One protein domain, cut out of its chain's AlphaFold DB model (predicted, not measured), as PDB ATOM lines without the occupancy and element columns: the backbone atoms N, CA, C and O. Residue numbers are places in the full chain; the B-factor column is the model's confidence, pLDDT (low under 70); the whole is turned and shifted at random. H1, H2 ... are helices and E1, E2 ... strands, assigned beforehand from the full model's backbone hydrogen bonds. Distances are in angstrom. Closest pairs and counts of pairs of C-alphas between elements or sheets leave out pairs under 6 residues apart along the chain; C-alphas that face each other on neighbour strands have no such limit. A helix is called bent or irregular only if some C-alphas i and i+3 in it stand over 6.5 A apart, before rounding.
ATOM      1  N   CYS A  76     -11.297   9.955  12.746       94.25
ATOM      2  CA  CYS A  76     -11.838  10.607  13.931       94.25
ATOM      3  C   CYS A  76     -12.753  11.758  13.528       94.25
ATOM      4  O   CYS A  76     -12.324  12.682  12.830       94.25
ATOM      5  N   PHE A  77     -13.987  11.737  14.024       93.44
ATOM      6  CA  PHE A  77     -14.945  12.812  13.812       93.44
ATOM      7  C   PHE A  77     -15.563  13.253  15.136       93.44
ATOM      8  O   PHE A  77     -16.043  12.445  15.933       93.44
ATOM      9  N   TYR A  78     -15.514  14.558  15.372       93.25
ATOM     10  CA  TYR A  78     -16.180  15.224  16.478       93.25
ATOM     11  C   TYR A  78     -17.142  16.254  15.902       93.25
ATOM     12  O   TYR A  78     -16.721  17.143  15.156       93.25
ATOM     13  N   LEU A  79     -18.411  16.157  16.282       91.81
ATOM     14  CA  LEU A  79     -19.440  17.123  15.934       91.81
ATOM     15  C   LEU A  79     -20.097  17.630  17.210       91.81
ATOM     16  O   LEU A  79     -20.648  16.851  17.983       91.81
ATOM     17  N   GLN A  80     -20.058  18.944  17.391       89.69
ATOM     18  CA  GLN A  80     -20.867  19.653  18.365       89.69
ATOM     19  C   GLN A  80     -21.854  20.541  17.623       89.69
ATOM     20  O   GLN A  80     -21.461  21.482  16.932       89.69
ATOM     21  N   TYR A  81     -23.125  20.222  17.787       86.81
ATOM     22  CA  TYR A  81     -24.248  20.935  17.215       86.81
ATOM     23  C   TYR A  81     -25.144  21.396  18.360       86.81
ATOM     24  O   TYR A  81     -25.750  20.575  19.042       86.81
ATOM     25  N   ASP A  82     -25.162  22.700  18.616       79.19
ATOM     26  CA  ASP A  82     -25.902  23.297  19.728       79.19
ATOM     27  C   ASP A  82     -26.939  24.287  19.194       79.19
ATOM     28  O   ASP A  82     -26.879  25.489  19.450       79.19
ATOM     29  N   CYS A  83     -27.840  23.797  18.344       75.50
ATOM     30  CA  CYS A  83     -28.899  24.600  17.742       75.50
ATOM     31  C   CYS A  83     -30.238  23.871  17.868       75.50
ATOM     32  O   CYS A  83     -30.312  22.659  17.716       75.50
ATOM     33  N   LEU A  84     -31.307  24.611  18.159       73.00
ATOM     34  CA  LEU A  84     -32.647  24.062  18.382       73.00
ATOM     35  C   LEU A  84     -33.351  23.777  17.047       73.00
ATOM     36  O   LEU A  84     -34.340  24.422  16.706       73.00
ATOM     37  N   SER A  85     -32.819  22.845  16.258       77.31
ATOM     38  CA  SER A  85     -33.470  22.408  15.024       77.31
ATOM     39  C   SER A  85     -33.340  20.901  14.797       77.31
ATOM     40  O   SER A  85     -32.387  20.265  15.253       77.31
ATOM     41  N   ASP A  86     -34.331  20.319  14.119       79.25
ATOM     42  CA  ASP A  86     -34.403  18.879  13.863       79.25
ATOM     43  C   ASP A  86     -33.695  18.496  12.554       79.25
ATOM     44  O   ASP A  86     -34.313  18.282  11.505       79.25
ATOM     45  N   ILE A  87     -32.361  18.448  12.598       81.94
ATOM     46  CA  ILE A  87     -31.526  18.070  11.441       81.94
ATOM     47  C   ILE A  87     -30.900  16.682  11.568       81.94
ATOM     48  O   ILE A  87     -30.101  16.279  10.715       81.94
ATOM     49  N   TYR A  88     -31.219  15.948  12.636       85.69
ATOM     50  CA  TYR A  88     -30.541  14.695  12.949       85.69
ATOM     51  C   TYR A  88     -30.737  13.656  11.843       85.69
ATOM     52  O   TYR A  88     -29.766  13.242  11.203       85.69
ATOM     53  N   ASP A  89     -31.989  13.309  11.546       85.25
ATOM     54  CA  ASP A  89     -32.298  12.303  10.527       85.25
ATOM     55  C   ASP A  89     -32.105  12.838   9.101       85.25
ATOM     56  O   ASP A  89     -31.719  12.098   8.193       85.25
ATOM     57  N   SER A  90     -32.362  14.130   8.887       84.19
ATOM     58  CA  SER A  90     -32.371  14.737   7.553       84.19
ATOM     59  C   SER A  90     -30.983  15.126   7.038       84.19
ATOM     60  O   SER A  90     -30.781  15.146   5.822       84.19
ATOM     61  N   GLN A  91     -30.022  15.407   7.926       83.56
ATOM     62  CA  GLN A  91     -28.697  15.909   7.544       83.56
ATOM     63  C   GLN A  91     -27.548  15.155   8.223       83.56
ATOM     64  O   GLN A  91     -26.658  14.646   7.532       83.56
ATOM     65  N   ILE A  92     -27.583  15.019   9.554       87.38
ATOM     66  CA  ILE A  92     -26.483  14.419  10.326       87.38
ATOM     67  C   ILE A  92     -26.301  12.942   9.972       87.38
ATOM     68  O   ILE A  92     -25.193  12.542   9.610       87.38
ATOM     69  N   LEU A  93     -27.362  12.132  10.014       88.81
ATOM     70  CA  LEU A  93     -27.282  10.708   9.674       88.81
ATOM     71  C   LEU A  93     -26.796  10.463   8.230       88.81
ATOM     72  O   LEU A  93     -25.863   9.672   8.049       88.81
ATOM     73  N   PRO A  94     -27.329  11.140   7.190       86.62
ATOM     74  CA  PRO A  94     -26.790  11.047   5.835       86.62
ATOM     75  C   PRO A  94     -25.299  11.371   5.727       86.62
ATOM     76  O   PRO A  94     -24.593  10.693   4.981       86.62
ATOM     77  N   LEU A  95     -24.801  12.373   6.458       85.69
ATOM     78  CA  LEU A  95     -23.372  12.685   6.482       85.69
ATOM     79  C   LEU A  95     -22.567  11.551   7.123       85.69
ATOM     80  O   LEU A  95     -21.601  11.070   6.529       85.69
ATOM     81  N   LEU A  96     -22.985  11.098   8.305       89.44
ATOM     82  CA  LEU A  96     -22.312  10.041   9.059       89.44
ATOM     83  C   LEU A  96     -22.226   8.731   8.267       89.44
ATOM     84  O   LEU A  96     -21.155   8.135   8.188       89.44
ATOM     85  N   ARG A  97     -23.306   8.326   7.589       87.25
ATOM     86  CA  ARG A  97     -23.343   7.118   6.738       87.25
ATOM     87  C   ARG A  97     -22.308   7.135   5.608       87.25
ATOM     88  O   ARG A  97     -21.931   6.081   5.103       87.25
ATOM     89  N   ARG A  98     -21.843   8.315   5.192       84.50
ATOM     90  CA  ARG A  98     -20.806   8.459   4.160       84.50
ATOM     91  C   ARG A  98     -19.383   8.420   4.723       84.50
ATOM     92  O   ARG A  98     -18.439   8.320   3.944       84.50
ATOM     93  N   MET A  99     -19.219   8.492   6.043       86.62
ATOM     94  CA  MET A  99     -17.937   8.411   6.748       86.62
ATOM     95  C   MET A  99     -17.727   7.001   7.331       86.62
ATOM     96  O   MET A  99     -17.555   6.823   8.533       86.62
ATOM     97  N   SER A 100     -17.754   5.968   6.483       85.88
ATOM     98  CA  SER A 100     -17.747   4.557   6.922       85.88
ATOM     99  C   SER A 100     -16.453   4.094   7.608       85.88
ATOM    100  O   SER A 100     -16.452   3.066   8.282       85.88
ATOM    101  N   ASN A 101     -15.353   4.827   7.422       89.94
ATOM    102  CA  ASN A 101     -14.021   4.466   7.922       89.94
ATOM    103  C   ASN A 101     -13.698   5.079   9.295       89.94
ATOM    104  O   ASN A 101     -12.579   4.939   9.786       89.94
ATOM    105  N   ILE A 102     -14.675   5.741   9.925       94.25
ATOM    106  CA  ILE A 102     -14.520   6.326  11.254       94.25
ATOM    107  C   ILE A 102     -14.242   5.228  12.286       94.25
ATOM    108  O   ILE A 102     -15.009   4.281  12.443       94.25
ATOM    109  N   GLU A 103     -13.150   5.408  13.024       95.38
ATOM    110  CA  GLU A 103     -12.738   4.601  14.171       95.38
ATOM    111  C   GLU A 103     -13.213   5.234  15.495       95.38
ATOM    112  O   GLU A 103     -13.557   4.522  16.439       95.38
ATOM    113  N   SER A 104     -13.286   6.570  15.570       93.94
ATOM    114  CA  SER A 104     -13.750   7.317  16.749       93.94
ATOM    115  C   SER A 104     -14.770   8.393  16.379       93.94
ATOM    116  O   SER A 104     -14.463   9.330  15.635       93.94
ATOM    117  N   LEU A 105     -15.972   8.284  16.947       93.81
ATOM    118  CA  LEU A 105     -17.075   9.219  16.745       93.81
ATOM    119  C   LEU A 105     -17.485   9.867  18.071       93.81
ATOM    120  O   LEU A 105     -17.757   9.183  19.057       93.81
ATOM    121  N   ASN A 106     -17.544  11.197  18.086       93.06
ATOM    122  CA  ASN A 106     -17.982  11.981  19.237       93.06
ATOM    123  C   ASN A 106     -19.095  12.930  18.791       93.06
ATOM    124  O   ASN A 106     -18.852  13.816  17.969       93.06
ATOM    125  N   LEU A 107     -20.302  12.743  19.320       92.56
ATOM    126  CA  LEU A 107     -21.477  13.527  18.946       92.56
ATOM    127  C   LEU A 107     -22.059  14.252  20.153       92.56
ATOM    128  O   LEU A 107     -22.581  13.630  21.069       92.56
ATOM    129  N   TYR A 108     -22.024  15.572  20.125       91.12
ATOM    130  CA  TYR A 108     -22.813  16.398  21.021       91.12
ATOM    131  C   TYR A 108     -23.892  17.068  20.192       91.12
ATOM    132  O   TYR A 108     -23.560  17.852  19.302       91.12
ATOM    133  N   LEU A 109     -25.155  16.766  20.469       89.12
ATOM    134  CA  LEU A 109     -26.284  17.302  19.720       89.12
ATOM    135  C   LEU A 109     -27.333  17.849  20.687       89.12
ATOM    136  O   LEU A 109     -27.830  17.118  21.543       89.12
ATOM    137  N   THR A 110     -27.697  19.110  20.508       86.25
ATOM    138  CA  THR A 110     -28.935  19.691  21.028       86.25
ATOM    139  C   THR A 110     -29.950  19.678  19.889       86.25
ATOM    140  O   THR A 110     -29.628  20.149  18.806       86.25
ATOM    141  N   ILE A 111     -31.133  19.095  20.089       83.38
ATOM    142  CA  ILE A 111     -32.147  18.890  19.040       83.38
ATOM    143  C   ILE A 111     -33.512  19.303  19.590       83.38
ATOM    144  O   ILE A 111     -33.874  18.931  20.704       83.38
ATOM    145  N   ASP A 112     -34.276  20.070  18.822       78.31
ATOM    146  CA  ASP A 112     -35.622  20.516  19.201       78.31
ATOM    147  C   ASP A 112     -36.695  19.862  18.324       78.31
ATOM    148  O   ASP A 112     -36.401  19.399  17.225       78.31
ATOM    149  N   ASN A 113     -37.941  19.880  18.794       62.56
ATOM    150  CA  ASN A 113     -39.147  19.513  18.048       62.56
ATOM    151  C   ASN A 113     -39.213  18.066  17.545       62.56
ATOM    152  O   ASN A 113     -39.882  17.791  16.547       62.56
ATOM    153  N   GLN A 114     -38.593  17.119  18.251       64.94
ATOM    154  CA  GLN A 114     -38.817  15.709  17.943       64.94
ATOM    155  C   GLN A 114     -40.115  15.196  18.574       64.94
ATOM    156  O   GLN A 114     -40.498  15.579  19.679       64.94
ATOM    157  N   THR A 115     -40.786  14.287  17.865       67.88
ATOM    158  CA  THR A 115     -41.945  13.543  18.399       67.88
ATOM    159  C   THR A 115     -41.526  12.367  19.285       67.88
ATOM    160  O   THR A 115     -42.340  11.840  20.043       67.88
ATOM    161  N   THR A 116     -40.258  11.960  19.208       72.56
ATOM    162  CA  THR A 116     -39.670  10.824  19.926       72.56
ATOM    163  C   THR A 116     -38.260  11.162  20.386       72.56
ATOM    164  O   THR A 116     -37.683  12.149  19.944       72.56
ATOM    165  N   PHE A 117     -37.693  10.338  21.268       79.50
ATOM    166  CA  PHE A 117     -36.289  10.467  21.628       79.50
ATOM    167  C   PHE A 117     -35.370   9.669  20.700       79.50
ATOM    168  O   PHE A 117     -35.802   8.680  20.109       79.50
ATOM    169  N   ILE A 118     -34.094  10.063  20.613       86.31
ATOM    170  CA  ILE A 118     -33.055   9.235  19.983       86.31
ATOM    171  C   ILE A 118     -32.753   8.080  20.930       86.31
ATOM    172  O   ILE A 118     -32.003   8.226  21.900       86.31
ATOM    173  N   ASP A 119     -33.384   6.946  20.659       87.25
ATOM    174  CA  ASP A 119     -33.212   5.739  21.444       87.25
ATOM    175  C   ASP A 119     -31.984   4.932  21.012       87.25
ATOM    176  O   ASP A 119     -31.300   5.197  20.012       87.25
ATOM    177  N   GLY A 120     -31.688   3.923  21.818       88.50
ATOM    178  CA  GLY A 120     -30.564   3.059  21.562       88.50
ATOM    179  C   GLY A 120     -30.683   2.180  20.306       88.50
ATOM    180  O   GLY A 120     -29.684   1.912  19.631       88.50
ATOM    181  N   GLU A 121     -31.891   1.750  19.946       88.88
ATOM    182  CA  GLU A 121     -32.119   0.944  18.745       88.88
ATOM    183  C   GLU A 121     -31.859   1.767  17.476       88.88
ATOM    184  O   GLU A 121     -31.249   1.266  16.525       88.88
ATOM    185  N   HIS A 122     -32.252   3.042  17.488       89.31
ATOM    186  CA  HIS A 122     -32.009   4.006  16.422       89.31
ATOM    187  C   HIS A 122     -30.513   4.212  16.207       89.31
ATOM    188  O   HIS A 122     -30.022   3.989  15.104       89.31
ATOM    189  N   ILE A 123     -29.742   4.499  17.265       89.81
ATOM    190  CA  ILE A 123     -28.272   4.635  17.176       89.81
ATOM    191  C   ILE A 123     -27.630   3.365  16.617       89.81
ATOM    192  O   ILE A 123     -26.720   3.432  15.784       89.81
ATOM    193  N   TYR A 124     -28.086   2.198  17.074       90.19
ATOM    194  CA  TYR A 124     -27.549   0.933  16.596       90.19
ATOM    195  C   TYR A 124     -27.763   0.770  15.088       90.19
ATOM    196  O   TYR A 124     -26.800   0.537  14.352       90.19
ATOM    197  N   LYS A 125     -29.007   0.928  14.627       90.88
ATOM    198  CA  LYS A 125     -29.376   0.775  13.213       90.88
ATOM    199  C   LYS A 125     -28.704   1.814  12.327       90.88
ATOM    200  O   LYS A 125     -28.215   1.468  11.259       90.88
ATOM    201  N   GLU A 126     -28.669   3.063  12.774       90.62
ATOM    202  CA  GLU A 126     -28.325   4.207  11.932       90.62
ATOM    203  C   GLU A 126     -26.842   4.560  11.919       90.62
ATOM    204  O   GLU A 126     -26.334   5.093  10.929       90.62
ATOM    205  N   ILE A 127     -26.125   4.243  12.997       91.00
ATOM    206  CA  ILE A 127     -24.706   4.572  13.142       91.00
ATOM    207  C   ILE A 127     -23.882   3.289  13.202       91.00
ATOM    208  O   ILE A 127     -23.024   3.058  12.350       91.00
ATOM    209  N   ILE A 128     -24.145   2.430  14.186       90.00
ATOM    210  CA  ILE A 128     -23.234   1.326  14.528       90.00
ATOM    211  C   ILE A 128     -23.180   0.273  13.423       90.00
ATOM    212  O   ILE A 128     -22.093  -0.150  13.035       90.00
ATOM    213  N   VAL A 129     -24.329  -0.122  12.870       89.75
ATOM    214  CA  VAL A 129     -24.394  -1.106  11.775       89.75
ATOM    215  C   VAL A 129     -23.665  -0.616  10.517       89.75
ATOM    216  O   VAL A 129     -23.127  -1.426   9.761       89.75
ATOM    217  N   HIS A 130     -23.606   0.699  10.296       89.19
ATOM    218  CA  HIS A 130     -23.012   1.299   9.099       89.19
ATOM    219  C   HIS A 130     -21.530   1.675   9.250       89.19
ATOM    220  O   HIS A 130     -20.864   1.921   8.243       89.19
ATOM    221  N   MET A 131     -20.990   1.689  10.471       91.12
ATOM    222  CA  MET A 131     -19.602   2.064  10.757       91.12
ATOM    223  C   MET A 131     -18.811   0.873  11.297       91.12
ATOM    224  O   MET A 131     -18.509   0.780  12.484       91.12
ATOM    225  N   SER A 132     -18.432  -0.052  10.415       90.44
ATOM    226  CA  SER A 132     -17.767  -1.304  10.812       90.44
ATOM    227  C   SER A 132     -16.390  -1.122  11.466       90.44
ATOM    228  O   SER A 132     -15.889  -2.057  12.083       90.44
ATOM    229  N   GLN A 133     -15.753   0.039  11.283       93.19
ATOM    230  CA  GLN A 133     -14.458   0.370  11.889       93.19
ATOM    231  C   GLN A 133     -14.599   1.081  13.241       93.19
ATOM    232  O   GLN A 133     -13.586   1.333  13.891       93.19
ATOM    233  N   LEU A 134     -15.826   1.392  13.678       92.69
ATOM    234  CA  LEU A 134     -16.078   2.187  14.873       92.69
ATOM    235  C   LEU A 134     -15.649   1.430  16.132       92.69
ATOM    236  O   LEU A 134     -16.233   0.416  16.509       92.69
ATOM    237  N   GLN A 135     -14.627   1.954  16.801       91.94
ATOM    238  CA  GLN A 135     -14.093   1.428  18.056       91.94
ATOM    239  C   GLN A 135     -14.615   2.209  19.260       91.94
ATOM    240  O   GLN A 135     -14.719   1.668  20.360       91.94
ATOM    241  N   THR A 136     -14.916   3.495  19.083       90.31
ATOM    242  CA  THR A 136     -15.364   4.368  20.171       90.31
ATOM    243  C   THR A 136     -16.491   5.268  19.703       90.31
ATOM    244  O   THR A 136     -16.331   6.019  18.742       90.31
ATOM    245  N   LEU A 137     -17.603   5.222  20.435       91.00
ATOM    246  CA  LEU A 137     -18.740   6.117  20.281       91.00
ATOM    247  C   LEU A 137     -18.992   6.828  21.610       91.00
ATOM    248  O   LEU A 137     -19.414   6.188  22.572       91.00
ATOM    249  N   ASN A 138     -18.754   8.138  21.645       91.06
ATOM    250  CA  ASN A 138     -19.176   8.996  22.750       91.06
ATOM    251  C   ASN A 138     -20.296   9.903  22.269       91.06
ATOM    252  O   ASN A 138     -20.227  10.450  21.162       91.06
ATOM    253  N   PHE A 139     -21.306  10.100  23.104       91.00
ATOM    254  CA  PHE A 139     -22.414  10.964  22.736       91.00
ATOM    255  C   PHE A 139     -23.012  11.703  23.928       91.00
ATOM    256  O   PHE A 139     -22.917  11.259  25.071       91.00
ATOM    257  N   CYS A 140     -23.614  12.847  23.626       90.25
ATOM    258  CA  CYS A 140     -24.483  13.617  24.497       90.25
ATOM    259  C   CYS A 140     -25.613  14.176  23.632       90.25
ATOM    260  O   CYS A 140     -25.389  15.081  22.827       90.25
ATOM    261  N   PHE A 141     -26.808  13.617  23.776       89.69
ATOM    262  CA  PHE A 141     -28.005  14.055  23.070       89.69
ATOM    263  C   PHE A 141     -28.930  14.756  24.048       89.69
ATOM    264  O   PHE A 141     -29.431  14.143  24.989       89.69
ATOM    265  N   CYS A 142     -29.125  16.047  23.826       87.88
ATOM    266  CA  CYS A 142     -30.077  16.881  24.530       87.88
ATOM    267  C   CYS A 142     -31.266  17.105  23.602       87.88
ATOM    268  O   CYS A 142     -31.112  17.764  22.576       87.88
ATOM    269  N   THR A 143     -32.444  16.605  23.950       86.12
ATOM    270  CA  THR A 143     -33.619  16.755  23.085       86.12
ATOM    271  C   THR A 143     -34.793  17.350  23.836       86.12
ATOM    272  O   THR A 143     -35.030  17.033  25.006       86.12
ATOM    273  N   PHE A 144     -35.524  18.204  23.130       82.81
ATOM    274  CA  PHE A 144     -36.769  18.811  23.572       82.81
ATOM    275  C   PHE A 144     -37.929  18.176  22.799       82.81
ATOM    276  O   PHE A 144     -37.936  18.159  21.568       82.81
ATOM    277  N   ILE A 145     -38.891  17.623  23.532       79.62
ATOM    278  CA  ILE A 145     -40.106  17.008  22.991       79.62
ATOM    279  C   ILE A 145     -41.291  17.872  23.416       79.62
ATOM    280  O   ILE A 145     -41.529  18.048  24.613       79.62
ATOM    281  N   GLN A 146     -42.048  18.388  22.445       74.31
ATOM    282  CA  GLN A 146     -43.276  19.144  22.704       74.31
ATOM    283  C   GLN A 146     -44.456  18.202  22.974       74.31
ATOM    284  O   GLN A 146     -44.715  17.263  22.217       74.31
ATOM    285  N   PHE A 147     -45.207  18.468  24.044       67.00
ATOM    286  CA  PHE A 147     -46.428  17.728  24.365       67.00
ATOM    287  C   PHE A 147     -47.623  18.251  23.564       67.00
ATOM    288  O   PHE A 147     -48.485  18.927  24.118       67.00
ATOM    289  N   ASP A 148     -47.729  17.877  22.290       57.34
ATOM    290  CA  ASP A 148     -49.007  18.030  21.577       57.34
ATOM    291  C   ASP A 148     -49.814  16.724  21.551       57.34
ATOM    292  O   ASP A 148     -51.039  16.754  21.655       57.34
ATOM    293  N   TYR A 149     -49.164  15.556  21.523       49.03
ATOM    294  CA  TYR A 149     -49.838  14.257  21.575       49.03
ATOM    295  C   TYR A 149     -48.895  13.201  22.155       49.03
ATOM    296  O   TYR A 149     -48.020  12.741  21.437       49.03
ATOM    297  N   LEU A 150     -49.071  12.826  23.431       50.66
ATOM    298  CA  LEU A 150     -48.900  11.472  24.003       50.66
ATOM    299  C   LEU A 150     -48.688  11.547  25.525       50.66
ATOM    300  O   LEU A 150     -47.747  12.141  26.038       50.66
ATOM    301  N   VAL A 151     -49.598  10.897  26.249       46.03
ATOM    302  CA  VAL A 151     -49.682  10.811  27.717       46.03
ATOM    303  C   VAL A 151     -48.766   9.698  28.240       46.03
ATOM    304  O   VAL A 151     -49.202   8.802  28.962       46.03
ATOM    305  N   HIS A 152     -47.494   9.697  27.854       55.78
ATOM    306  CA  HIS A 152     -46.513   8.773  28.422       55.78
ATOM    307  C   HIS A 152     -45.384   9.583  29.051       55.78
ATOM    308  O   HIS A 152     -44.552  10.165  28.363       55.78
ATOM    309  N   HIS A 153     -45.391   9.650  30.384       65.94
ATOM    310  CA  HIS A 153     -44.221  10.076  31.139       65.94
ATOM    311  C   HIS A 153     -43.096   9.084  30.824       65.94
ATOM    312  O   HIS A 153     -43.184   7.922  31.205       65.94
ATOM    313  N   LEU A 154     -42.089   9.520  30.068       74.31
ATOM    314  CA  LEU A 154     -40.899   8.722  29.788       74.31
ATOM    315  C   LEU A 154     -40.116   8.532  31.090       74.31
ATOM    316  O   LEU A 154     -39.561   9.489  31.634       74.31
ATOM    317  N   PHE A 155     -40.052   7.313  31.613       82.38
ATOM    318  CA  PHE A 155     -39.244   7.054  32.798       82.38
ATOM    319  C   PHE A 155     -37.779   6.852  32.415       82.38
ATOM    320  O   PHE A 155     -37.452   6.327  31.352       82.38
ATOM    321  N   LYS A 156     -36.882   7.256  33.320       86.56
ATOM    322  CA  LYS A 156     -35.434   7.067  33.180       86.56
ATOM    323  C   LYS A 156     -35.086   5.623  32.828       86.56
ATOM    324  O   LYS A 156     -34.340   5.394  31.884       86.56
ATOM    325  N   ASP A 157     -35.676   4.670  33.540       87.44
ATOM    326  CA  ASP A 157     -35.400   3.252  33.328       87.44
ATOM    327  C   ASP A 157     -35.833   2.781  31.931       87.44
ATOM    328  O   ASP A 157     -35.100   2.025  31.299       87.44
ATOM    329  N   ASP A 158     -36.954   3.289  31.405       86.81
ATOM    330  CA  ASP A 158     -37.422   2.959  30.055       86.81
ATOM    331  C   ASP A 158     -36.454   3.475  28.984       86.81
ATOM    332  O   ASP A 158     -36.115   2.746  28.051       86.81
ATOM    333  N   ILE A 159     -35.953   4.710  29.134       87.31
ATOM    334  CA  ILE A 159     -34.952   5.278  28.220       87.31
ATOM    335  C   ILE A 159     -33.678   4.436  28.269       87.31
ATOM    336  O   ILE A 159     -33.204   3.987  27.225       87.31
ATOM    337  N   LEU A 160     -33.142   4.180  29.467       88.38
ATOM    338  CA  LEU A 160     -31.901   3.419  29.647       88.38
ATOM    339  C   LEU A 160     -32.009   1.987  29.119       88.38
ATOM    340  O   LEU A 160     -31.040   1.470  28.558       88.38
ATOM    341  N   GLN A 161     -33.185   1.369  29.226       88.62
ATOM    342  CA  GLN A 161     -33.437   0.031  28.699       88.62
ATOM    343  C   GLN A 161     -33.211  -0.042  27.182       88.62
ATOM    344  O   GLN A 161     -32.742  -1.069  26.692       88.62
ATOM    345  N   THR A 162     -33.457   1.037  26.432       89.00
ATOM    346  CA  THR A 162     -33.205   1.054  24.976       89.00
ATOM    347  C   THR A 162     -31.716   0.949  24.624       89.00
ATOM    348  O   THR A 162     -31.368   0.474  23.544       89.00
ATOM    349  N   PHE A 163     -30.819   1.307  25.549       87.75
ATOM    350  CA  PHE A 163     -29.365   1.276  25.355       87.75
ATOM    351  C   PHE A 163     -28.706  -0.013  25.862       87.75
ATOM    352  O   PHE A 163     -27.503  -0.194  25.674       87.75
ATOM    353  N   SER A 164     -29.468  -0.937  26.465       82.88
ATOM    354  CA  SER A 164     -28.919  -2.129  27.131       82.88
ATOM    355  C   SER A 164     -28.127  -3.057  26.203       82.88
ATOM    356  O   SER A 164     -27.274  -3.811  26.664       82.88
ATOM    357  N   ASN A 165     -28.427  -3.023  24.902       71.94
ATOM    358  CA  ASN A 165     -27.891  -3.952  23.904       71.94
ATOM    359  C   ASN A 165     -26.798  -3.338  23.020       71.94
ATOM    360  O   ASN A 165     -26.350  -3.972  22.063       71.94
ATOM    361  N   ILE A 166     -26.372  -2.110  23.309       71.56
ATOM    362  CA  ILE A 166     -25.387  -1.402  22.497       71.56
ATOM    363  C   ILE A 166     -24.007  -1.535  23.133       71.56
ATOM    364  O   ILE A 166     -23.862  -1.505  24.349       71.56
ATOM    365  N   MET A 167     -22.969  -1.591  22.298       61.44
ATOM    366  CA  MET A 167     -21.551  -1.541  22.693       61.44
ATOM    367  C   MET A 167     -21.146  -0.267  23.471       61.44
ATOM    368  O   MET A 167     -19.980  -0.116  23.838       61.44
ATOM    369  N   CYS A 168     -22.072   0.658  23.726       61.53
ATOM    370  CA  CYS A 168     -21.838   1.843  24.537       61.53
ATOM    371  C   CYS A 168     -21.717   1.432  26.006       61.53
ATOM    372  O   CYS A 168     -22.707   1.175  26.688       61.53
ATOM    373  N   GLN A 169     -20.481   1.359  26.500       57.31
ATOM    374  CA  GLN A 169     -20.222   1.143  27.916       57.31
ATOM    375  C   GLN A 169     -20.846   2.284  28.723       57.31
ATOM    376  O   GLN A 169     -20.426   3.430  28.598       57.31
ATOM    377  N   GLN A 170     -21.830   1.911  29.545       79.69
ATOM    378  CA  GLN A 170     -22.515   2.723  30.548       79.69
ATOM    379  C   GLN A 170     -23.106   4.031  29.984       79.69
ATOM    380  O   GLN A 170     -22.417   5.025  29.771       79.69
ATOM    381  N   VAL A 171     -24.417   4.028  29.761       86.88
ATOM    382  CA  VAL A 171     -25.206   5.214  29.400       86.88
ATOM    383  C   VAL A 171     -25.938   5.700  30.648       86.88
ATOM    384  O   VAL A 171     -26.359   4.879  31.462       86.88
ATOM    385  N   ASP A 172     -26.091   7.013  30.801       87.75
ATOM    386  CA  ASP A 172     -27.016   7.591  31.777       87.75
ATOM    387  C   ASP A 172     -27.893   8.672  31.131       87.75
ATOM    388  O   ASP A 172     -27.611   9.161  30.031       87.75
ATOM    389  N   CYS A 173     -28.982   9.029  31.810       87.25
ATOM    390  CA  CYS A 173     -29.877  10.082  31.379       87.25
ATOM    391  C   CYS A 173     -30.376  10.989  32.515       87.25
ATOM    392  O   CYS A 173     -30.531  10.579  33.673       87.25
ATOM    393  N   MET A 174     -30.680  12.232  32.137       86.56
ATOM    394  CA  MET A 174     -31.392  13.235  32.939       86.56
ATOM    395  C   MET A 174     -32.715  13.553  32.244       86.56
ATOM    396  O   MET A 174     -32.722  13.720  31.028       86.56
ATOM    397  N   ILE A 175     -33.818  13.647  32.987       84.44
ATOM    398  CA  ILE A 175     -35.145  13.950  32.431       84.44
ATOM    399  C   ILE A 175     -35.758  15.088  33.234       84.44
ATOM    400  O   ILE A 175     -35.967  14.934  34.432       84.44
ATOM    401  N   ASN A 176     -36.076  16.186  32.557       80.81
ATOM    402  CA  ASN A 176     -36.773  17.347  33.085       80.81
ATOM    403  C   ASN A 176     -38.174  17.437  32.472       80.81
ATOM    404  O   ASN A 176     -38.338  17.418  31.250       80.81
ATOM    405  N   TYR A 177     -39.169  17.584  33.340       78.69
ATOM    406  CA  TYR A 177     -40.550  17.838  32.966       78.69
ATOM    407  C   TYR A 177     -40.895  19.310  33.176       78.69
ATOM    408  O   TYR A 177     -40.984  19.782  34.313       78.69
ATOM    409  N   ARG A 178     -41.170  20.016  32.082       74.06
ATOM    410  CA  ARG A 178     -41.700  21.381  32.094       74.06
ATOM    411  C   ARG A 178     -43.168  21.373  31.685       74.06
ATOM    412  O   ARG A 178     -43.705  20.365  31.233       74.06
ATOM    413  N   ARG A 179     -43.861  22.499  31.898       66.38
ATOM    414  CA  ARG A 179     -45.330  22.580  31.752       66.38
ATOM    415  C   ARG A 179     -45.853  22.183  30.365       66.38
ATOM    416  O   ARG A 179     -47.026  21.832  30.293       66.38
ATOM    417  N   TYR A 180     -45.028  22.232  29.316       69.81
ATOM    418  CA  TYR A 180     -45.446  21.960  27.934       69.81
ATOM    419  C   TYR A 180     -44.442  21.122  27.124       69.81
ATOM    420  O   TYR A 180     -44.700  20.792  25.968       69.81
ATOM    421  N   ASP A 181     -43.316  20.750  27.724       76.25
ATOM    422  CA  ASP A 181     -42.209  20.073  27.064       76.25
ATOM    423  C   ASP A 181     -41.486  19.123  28.027       76.25
ATOM    424  O   ASP A 181     -41.371  19.372  29.233       76.25
ATOM    425  N   VAL A 182     -41.000  18.004  27.488       78.75
ATOM    426  CA  VAL A 182     -39.998  17.170  28.161       78.75
ATOM    427  C   VAL A 182     -38.660  17.503  27.559       78.75
ATOM    428  O   VAL A 182     -38.471  17.432  26.346       78.75
ATOM    429  N   LYS A 183     -37.706  17.780  28.432       82.88
ATOM    430  CA  LYS A 183     -36.312  17.828  28.054       82.88
ATOM    431  C   LYS A 183     -35.609  16.615  28.626       82.88
ATOM    432  O   LYS A 183     -35.690  16.372  29.827       82.88
ATOM    433  N   TYR A 184     -34.853  15.898  27.812       83.44
ATOM    434  CA  TYR A 184     -33.979  14.854  28.324       83.44
ATOM    435  C   TYR A 184     -32.564  14.993  27.767       83.44
ATOM    436  O   TYR A 184     -32.338  15.517  26.678       83.44
ATOM    437  N   HIS A 185     -31.610  14.513  28.553       86.56
ATOM    438  CA  HIS A 185     -30.216  14.351  28.170       86.56
ATOM    439  C   HIS A 185     -29.883  12.873  28.245       86.56
ATOM    440  O   HIS A 185     -30.040  12.297  29.316       86.56
ATOM    441  N   VAL A 186     -29.404  12.271  27.159       88.75
ATOM    442  CA  VAL A 186     -28.797  10.932  27.184       88.75
ATOM    443  C   VAL A 186     -27.331  11.051  26.816       88.75
ATOM    444  O   VAL A 186     -26.989  11.685  25.817       88.75
ATOM    445  N   PHE A 187     -26.454  10.445  27.608       88.31
ATOM    446  CA  PHE A 187     -25.019  10.542  27.382       88.31
ATOM    447  C   PHE A 187     -24.261   9.282  27.790       88.31
ATOM    448  O   PHE A 187     -24.670   8.526  28.672       88.31
ATOM    449  N   SER A 188     -23.104   9.081  27.162       88.06
ATOM    450  CA  SER A 188     -22.126   8.070  27.571       88.06
ATOM    451  C   SER A 188     -21.419   8.488  28.868       88.06
ATOM    452  O   SER A 188     -20.974   9.632  28.975       88.06
ATOM    453  N   LEU A 189     -21.242   7.569  29.827       81.06
ATOM    454  CA  LEU A 189     -20.612   7.855  31.129       81.06
ATOM    455  C   LEU A 189     -19.156   8.297  31.019       81.06
ATOM    456  O   LEU A 189     -18.689   9.086  31.840       81.06
ATOM    457  N   THR A 190     -18.443   7.848  29.985       78.56
ATOM    458  CA  THR A 190     -17.187   8.496  29.585       78.56
ATOM    459  C   THR A 190     -17.544   9.806  28.887       78.56
ATOM    460  O   THR A 190     -17.441   9.945  27.672       78.56
ATOM    461  N   PHE A 191     -18.077  10.757  29.651       82.00
ATOM    462  CA  PHE A 191     -18.519  12.033  29.121       82.00
ATOM    463  C   PHE A 191     -17.285  12.852  28.746       82.00
ATOM    464  O   PHE A 191     -16.618  13.405  29.617       82.00
ATOM    465  N   MET A 192     -16.959  12.898  27.453       82.75
ATOM    466  CA  MET A 192     -15.738  13.531  26.931       82.75
ATOM    467  C   MET A 192     -15.928  14.996  26.515       82.75
ATOM    468  O   MET A 192     -14.978  15.624  26.037       82.75
ATOM    469  N   PHE A 193     -17.138  15.542  26.650       85.12
ATOM    470  CA  PHE A 193     -17.447  16.898  26.205       85.12
ATOM    471  C   PHE A 193     -17.097  17.926  27.280       85.12
ATOM    472  O   PHE A 193     -17.199  17.675  28.480       85.12
ATOM    473  N   ASP A 194     -16.654  19.096  26.828       85.81
ATOM    474  CA  ASP A 194     -16.156  20.161  27.699       85.81
ATOM    475  C   ASP A 194     -17.265  21.117  28.174       85.81
ATOM    476  O   ASP A 194     -17.039  21.966  29.042       85.81
ATOM    477  N   TYR A 195     -18.462  20.947  27.616       81.69
ATOM    478  CA  TYR A 195     -19.654  21.732  27.864       81.69
ATOM    479  C   TYR A 195     -20.840  20.803  28.126       81.69
ATOM    480  O   TYR A 195     -21.003  19.800  27.434       81.69
ATOM    481  N   LEU A 196     -21.649  21.141  29.127       81.62
ATOM    482  CA  LEU A 196     -22.904  20.462  29.439       81.62
ATOM    483  C   LEU A 196     -23.991  21.542  29.615       81.62
ATOM    484  O   LEU A 196     -23.902  22.348  30.551       81.62
ATOM    485  N   PRO A 197     -24.966  21.645  28.689       74.69
ATOM    486  CA  PRO A 197     -25.853  22.788  28.609       74.69
ATOM    487  C   PRO A 197     -27.114  22.545  29.437       74.69
ATOM    488  O   PRO A 197     -27.635  21.429  29.506       74.69
ATOM    489  N   LEU A 198     -27.699  23.634  29.933       68.88
ATOM    490  CA  LEU A 198     -29.086  23.689  30.389       68.88
ATOM    491  C   LEU A 198     -29.464  22.517  31.322       68.88
ATOM    492  O   LEU A 198     -30.439  21.795  31.071       68.88
ATOM    493  N   ILE A 199     -28.657  22.305  32.356       74.06
ATOM    494  CA  ILE A 199     -28.978  21.378  33.441       74.06
ATOM    495  C   ILE A 199     -29.878  22.100  34.443       74.06
ATOM    496  O   ILE A 199     -29.686  23.280  34.732       74.06
ATOM    497  N   ASP A 200     -30.864  21.391  34.960       73.38
ATOM    498  CA  ASP A 200     -31.733  21.808  36.051       73.38
ATOM    499  C   ASP A 200     -31.318  21.142  37.378       73.38
ATOM    500  O   ASP A 200     -30.206  20.634  37.544       73.38
ATOM    501  N   ASN A 201     -32.227  21.128  38.348       71.50
ATOM    502  CA  ASN A 201     -32.021  20.497  39.645       71.50
ATOM    503  C   ASN A 201     -31.969  18.950  39.611       71.50
ATOM    504  O   ASN A 201     -31.782  18.344  40.665       71.50
ATOM    505  N   ILE A 202     -32.068  18.294  38.445       74.44
ATOM    506  CA  ILE A 202     -32.056  16.825  38.273       74.44
ATOM    507  C   ILE A 202     -30.634  16.332  37.929       74.44
ATOM    508  O   ILE A 202     -30.418  15.340  37.231       74.44
ATOM    509  N   PHE A 203     -29.615  17.027  38.439       74.56
ATOM    510  CA  PHE A 203     -28.219  16.674  38.199       74.56
ATOM    511  C   PHE A 203     -27.866  15.323  38.853       74.56
ATOM    512  O   PHE A 203     -28.028  15.174  40.073       74.56
ATOM    513  N   PRO A 204     -27.379  14.328  38.088       74.94
ATOM    514  CA  PRO A 204     -27.095  13.005  38.616       74.94
ATOM    515  C   PRO A 204     -25.870  13.040  39.524       74.94
ATOM    516  O   PRO A 204     -25.010  13.916  39.431       74.94
ATOM    517  N   ASN A 205     -25.769  12.042  40.398       76.88
ATOM    518  CA  ASN A 205     -24.606  11.860  41.258       76.88
ATOM    519  C   ASN A 205     -23.449  11.202  40.478       76.88
ATOM    520  O   ASN A 205     -23.075  10.060  40.742       76.88
ATOM    521  N   ILE A 206     -22.944  11.907  39.462       78.44
ATOM    522  CA  ILE A 206     -21.853  11.482  38.577       78.44
ATOM    523  C   ILE A 206     -20.798  12.585  38.523       78.44
ATOM    524  O   ILE A 206     -21.118  13.770  38.475       78.44
ATOM    525  N   ILE A 207     -19.527  12.180  38.491       78.69
ATOM    526  CA  ILE A 207     -18.399  13.093  38.300       78.69
ATOM    527  C   ILE A 207     -18.120  13.235  36.802       78.69
ATOM    528  O   ILE A 207     -17.672  12.294  36.144       78.69
ATOM    529  N   PHE A 208     -18.340  14.434  36.268       80.31
ATOM    530  CA  PHE A 208     -18.046  14.762  34.877       80.31
ATOM    531  C   PHE A 208     -16.611  15.289  34.726       80.31
ATOM    532  O   PHE A 208     -16.380  16.493  34.677       80.31
ATOM    533  N   ASN A 209     -15.633  14.383  34.619       81.38
ATOM    534  CA  ASN A 209     -14.195  14.716  34.614       81.38
ATOM    535  C   ASN A 209     -13.739  15.688  33.505       81.38
ATOM    536  O   ASN A 209     -12.669  16.284  33.620       81.38
ATOM    537  N   HIS A 210     -14.502  15.812  32.418       84.62
ATOM    538  CA  HIS A 210     -14.132  16.633  31.262       84.62
ATOM    539  C   HIS A 210     -14.920  17.943  31.155       84.62
ATOM    540  O   HIS A 210     -14.511  18.820  30.392       84.62
ATOM    541  N   VAL A 211     -16.007  18.103  31.917       84.00
ATOM    542  CA  VAL A 211     -16.866  19.289  31.849       84.00
ATOM    543  C   VAL A 211     -16.163  20.462  32.521       84.00
ATOM    544  O   VAL A 211     -15.858  20.430  33.708       84.00
ATOM    545  N   ILE A 212     -15.919  21.521  31.751       86.06
ATOM    546  CA  ILE A 212     -15.318  22.778  32.233       86.06
ATOM    547  C   ILE A 212     -16.267  23.970  32.080       86.06
ATOM    548  O   ILE A 212     -16.004  25.049  32.607       86.06
ATOM    549  N   ARG A 213     -17.351  23.798  31.318       83.06
ATOM    550  CA  ARG A 213     -18.399  24.791  31.100       83.06
ATOM    551  C   ARG A 213     -19.745  24.159  31.420       83.06
ATOM    552  O   ARG A 213     -20.094  23.117  30.876       83.06
ATOM    553  N   LEU A 214     -20.502  24.828  32.275       81.62
ATOM    554  CA  LEU A 214     -21.814  24.396  32.719       81.62
ATOM    555  C   LEU A 214     -22.800  25.536  32.484       81.62
ATOM    556  O   LEU A 214     -22.539  26.663  32.905       81.62
ATOM    557  N   MET A 215     -23.920  25.246  31.828       79.62
ATOM    558  CA  MET A 215     -25.060  26.161  31.788       79.62
ATOM    559  C   MET A 215     -26.184  25.567  32.628       79.62
ATOM    560  O   MET A 215     -26.556  24.409  32.454       79.62
ATOM    561  N   VAL A 216     -26.715  26.369  33.544       78.44
ATOM    562  CA  VAL A 216     -27.765  25.963  34.480       78.44
ATOM    563  C   VAL A 216     -29.049  26.722  34.177       78.44
ATOM    564  O   VAL A 216     -28.986  27.884  33.779       78.44
ATOM    565  N   ASN A 217     -30.198  26.072  34.349       75.81
ATOM    566  CA  ASN A 217     -31.508  26.711  34.255       75.81
ATOM    567  C   ASN A 217     -32.263  26.576  35.579       75.81
ATOM    568  O   ASN A 217     -32.456  25.463  36.063       75.81
ATOM    569  N   ASP A 218     -32.710  27.696  36.141       72.88
ATOM    570  CA  ASP A 218     -33.247  27.812  37.503       72.88
ATOM    571  C   ASP A 218     -34.779  27.919  37.560       72.88
ATOM    572  O   ASP A 218     -35.335  28.464  38.512       72.88
ATOM    573  N   GLU A 219     -35.485  27.348  36.579       70.12
ATOM    574  CA  GLU A 219     -36.956  27.270  36.602       70.12
ATOM    575  C   GLU A 219     -37.501  26.632  37.889       70.12
ATOM    576  O   GLU A 219     -38.604  26.963  38.332       70.12
ATOM    577  N   ILE A 220     -36.712  25.749  38.505       71.44
ATOM    578  CA  ILE A 220     -36.913  25.247  39.862       71.44
ATOM    579  C   ILE A 220     -35.666  25.619  40.683       71.44
ATOM    580  O   ILE A 220     -34.551  25.423  40.191       71.44
ATOM    581  N   PRO A 221     -35.814  26.126  41.924       75.00
ATOM    582  CA  PRO A 221     -34.671  26.489  42.755       75.00
ATOM    583  C   PRO A 221     -33.683  25.333  42.946       75.00
ATOM    584  O   PRO A 221     -34.074  24.217  43.296       75.00
ATOM    585  N   PHE A 222     -32.394  25.618  42.765       76.06
ATOM    586  CA  PHE A 222     -31.319  24.679  43.068       76.06
ATOM    587  C   PHE A 222     -31.154  24.504  44.578       76.06
ATOM    588  O   PHE A 222     -31.090  25.477  45.331       76.06
ATOM    589  N   GLU A 223     -31.023  23.257  45.020       75.50
ATOM    590  CA  GLU A 223     -30.667  22.952  46.402       75.50
ATOM    591  C   GLU A 223     -29.163  23.155  46.638       75.50
ATOM    592  O   GLU A 223     -28.350  23.050  45.720       75.50
ATOM    593  N   HIS A 224     -28.764  23.402  47.890       67.00
ATOM    594  CA  HIS A 224     -27.350  23.557  48.258       67.00
ATOM    595  C   HIS A 224     -26.469  22.384  47.800       67.00
ATOM    596  O   HIS A 224     -25.299  22.584  47.474       67.00
ATOM    597  N   GLU A 225     -27.029  21.173  47.749       71.06
ATOM    598  CA  GLU A 225     -26.322  19.975  47.305       71.06
ATOM    599  C   GLU A 225     -25.844  20.076  45.850       71.06
ATOM    600  O   GLU A 225     -24.760  19.593  45.531       71.06
ATOM    601  N   PHE A 226     -26.585  20.771  44.982       76.06
ATOM    602  CA  PHE A 226     -26.173  21.006  43.600       76.06
ATOM    603  C   PHE A 226     -24.817  21.719  43.532       76.06
ATOM    604  O   PHE A 226     -23.900  21.249  42.864       76.06
ATOM    605  N   PHE A 227     -24.658  22.812  44.288       74.81
ATOM    606  CA  PHE A 227     -23.429  23.612  44.294       74.81
ATOM    607  C   PHE A 227     -22.225  22.854  44.860       74.81
ATOM    608  O   PHE A 227     -21.105  23.079  44.415       74.81
ATOM    609  N   MET A 228     -22.451  21.926  45.794       72.25
ATOM    610  CA  MET A 228     -21.400  21.043  46.312       72.25
ATOM    611  C   MET A 228     -20.926  20.013  45.280       72.25
ATOM    612  O   MET A 228     -19.796  19.548  45.373       72.25
ATOM    613  N   ARG A 229     -21.778  19.640  44.316       71.31
ATOM    614  CA  ARG A 229     -21.457  18.643  43.280       71.31
ATOM    615  C   ARG A 229     -20.703  19.228  42.081       71.31
ATOM    616  O   ARG A 229     -20.084  18.465  41.349       71.31
ATOM    617  N   ILE A 230     -20.774  20.544  41.867       70.12
ATOM    618  CA  ILE A 230     -20.150  21.229  40.717       70.12
ATOM    619  C   ILE A 230     -18.889  22.039  41.074       70.12
ATOM    620  O   ILE A 230     -18.300  22.645  40.179       70.12
ATOM    621  N   ALA A 231     -18.517  22.097  42.358       60.69
ATOM    622  CA  ALA A 231     -17.330  22.790  42.872       60.69
ATOM    623  C   ALA A 231     -16.070  21.916  42.791       60.69
ATOM    624  O   ALA A 231     -14.992  22.488  42.506       60.69
TER     625      ALA A 231
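This is residues 76 to 231 of the 231 residues of the protein "Hypothetical protein" of Rotaria sp. Silwood1 (UniProt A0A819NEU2). A twisted five-stranded sheet forms a slab through the middle of the domain, with helices H1, H2 and H3 strung along one side of it. On the other side sit the small strand pair E6 and E7 and, farther out, H4. The printed part has 156 residues, with named elements in the order E1 H1 E2 H2 E3 H3 E4 E5 E6 E7 H4, four helices and seven strands of mixed class. The large sheet is mixed, in the order E1 E2 E3 E5 E4, while E6 and E7 are parallel. The whole is compact and rounded, with a radius of gyration of the C-alphas of 15.6 A and spans of 46 by 38 by 28 A.

E1, residues 76 to 82, begins at C-alpha 76 (-11.838, 10.607, 13.931). H1 follows at residues 88 to 97 and is irregular, but only just: C-alphas 90 and 93 are 6.8 A apart. E2 is residues 104 to 111, 21.9 A long, and H2 residues 120 to 128. E3, residues 136 to 146, is the longest strand at 31.7 A and ends at C-alpha 146 (-43.276, 19.144, 22.704). H3 is residues 156 to 162, E4 residues 171 to 177 and E5 residues 181 to 188, 23.4 A long. E6 is residues 195 to 199, E7 residues 213 to 216, and H4, residues 224 to 230, ends at C-alpha 230 (-20.150, 21.229, 40.717).

E1 and E2 are parallel at 10 degrees, with N 79 and O 106 2.9 A apart, within hydrogen-bond range. E2 and E3 are parallel at 9 degrees, with N 107 and O 138 at 2.9 A. E3 and E5 are antiparallel at 176 degrees, with N 143 and O 184 at 2.9 A. E4 and E5 form a hairpin, with N 174 and O 185 at 2.9 A. E1, H1, E2 and E2, H2, E3 are strand-helix-strand units, two parallel neighbour strands with a helix between, and E3, H3, E4 is a split unit, with E5 between its strands; the three crossovers are right-handed. H1 only grazes the sheet with residues 88 to 96, and H2 only grazes it with residues 120 to 128. H1 and H2 touch at a steep tilt of 42 degrees, closest at the C-alphas of Leu 93 and Glu 126, 7.0 A. H3 is on the sheet at a height of 8.4 A, over E4, slantwise to the strands at 42 degrees on the local plane. E6 and E7 are parallel at 8 degrees, with N 198 and O 215 at 2.9 A; E5 and E6 are near each other. H4 touches no helix and is not on the large sheet. Every O i to N i+4 pair is within hydrogen-bond range in H2 and H4, but 4 of 6 in H1 and 2 of 3 in H3.

The two farthest C-alphas, of Arg 98 and His 224, are 47.1 A apart. The printed part has no cut, and the link E6 to E7 is long, with 13 residues. The mean pLDDT of the printed part is 81.1, and 18 residues are under 70, among them residues 147 to 153.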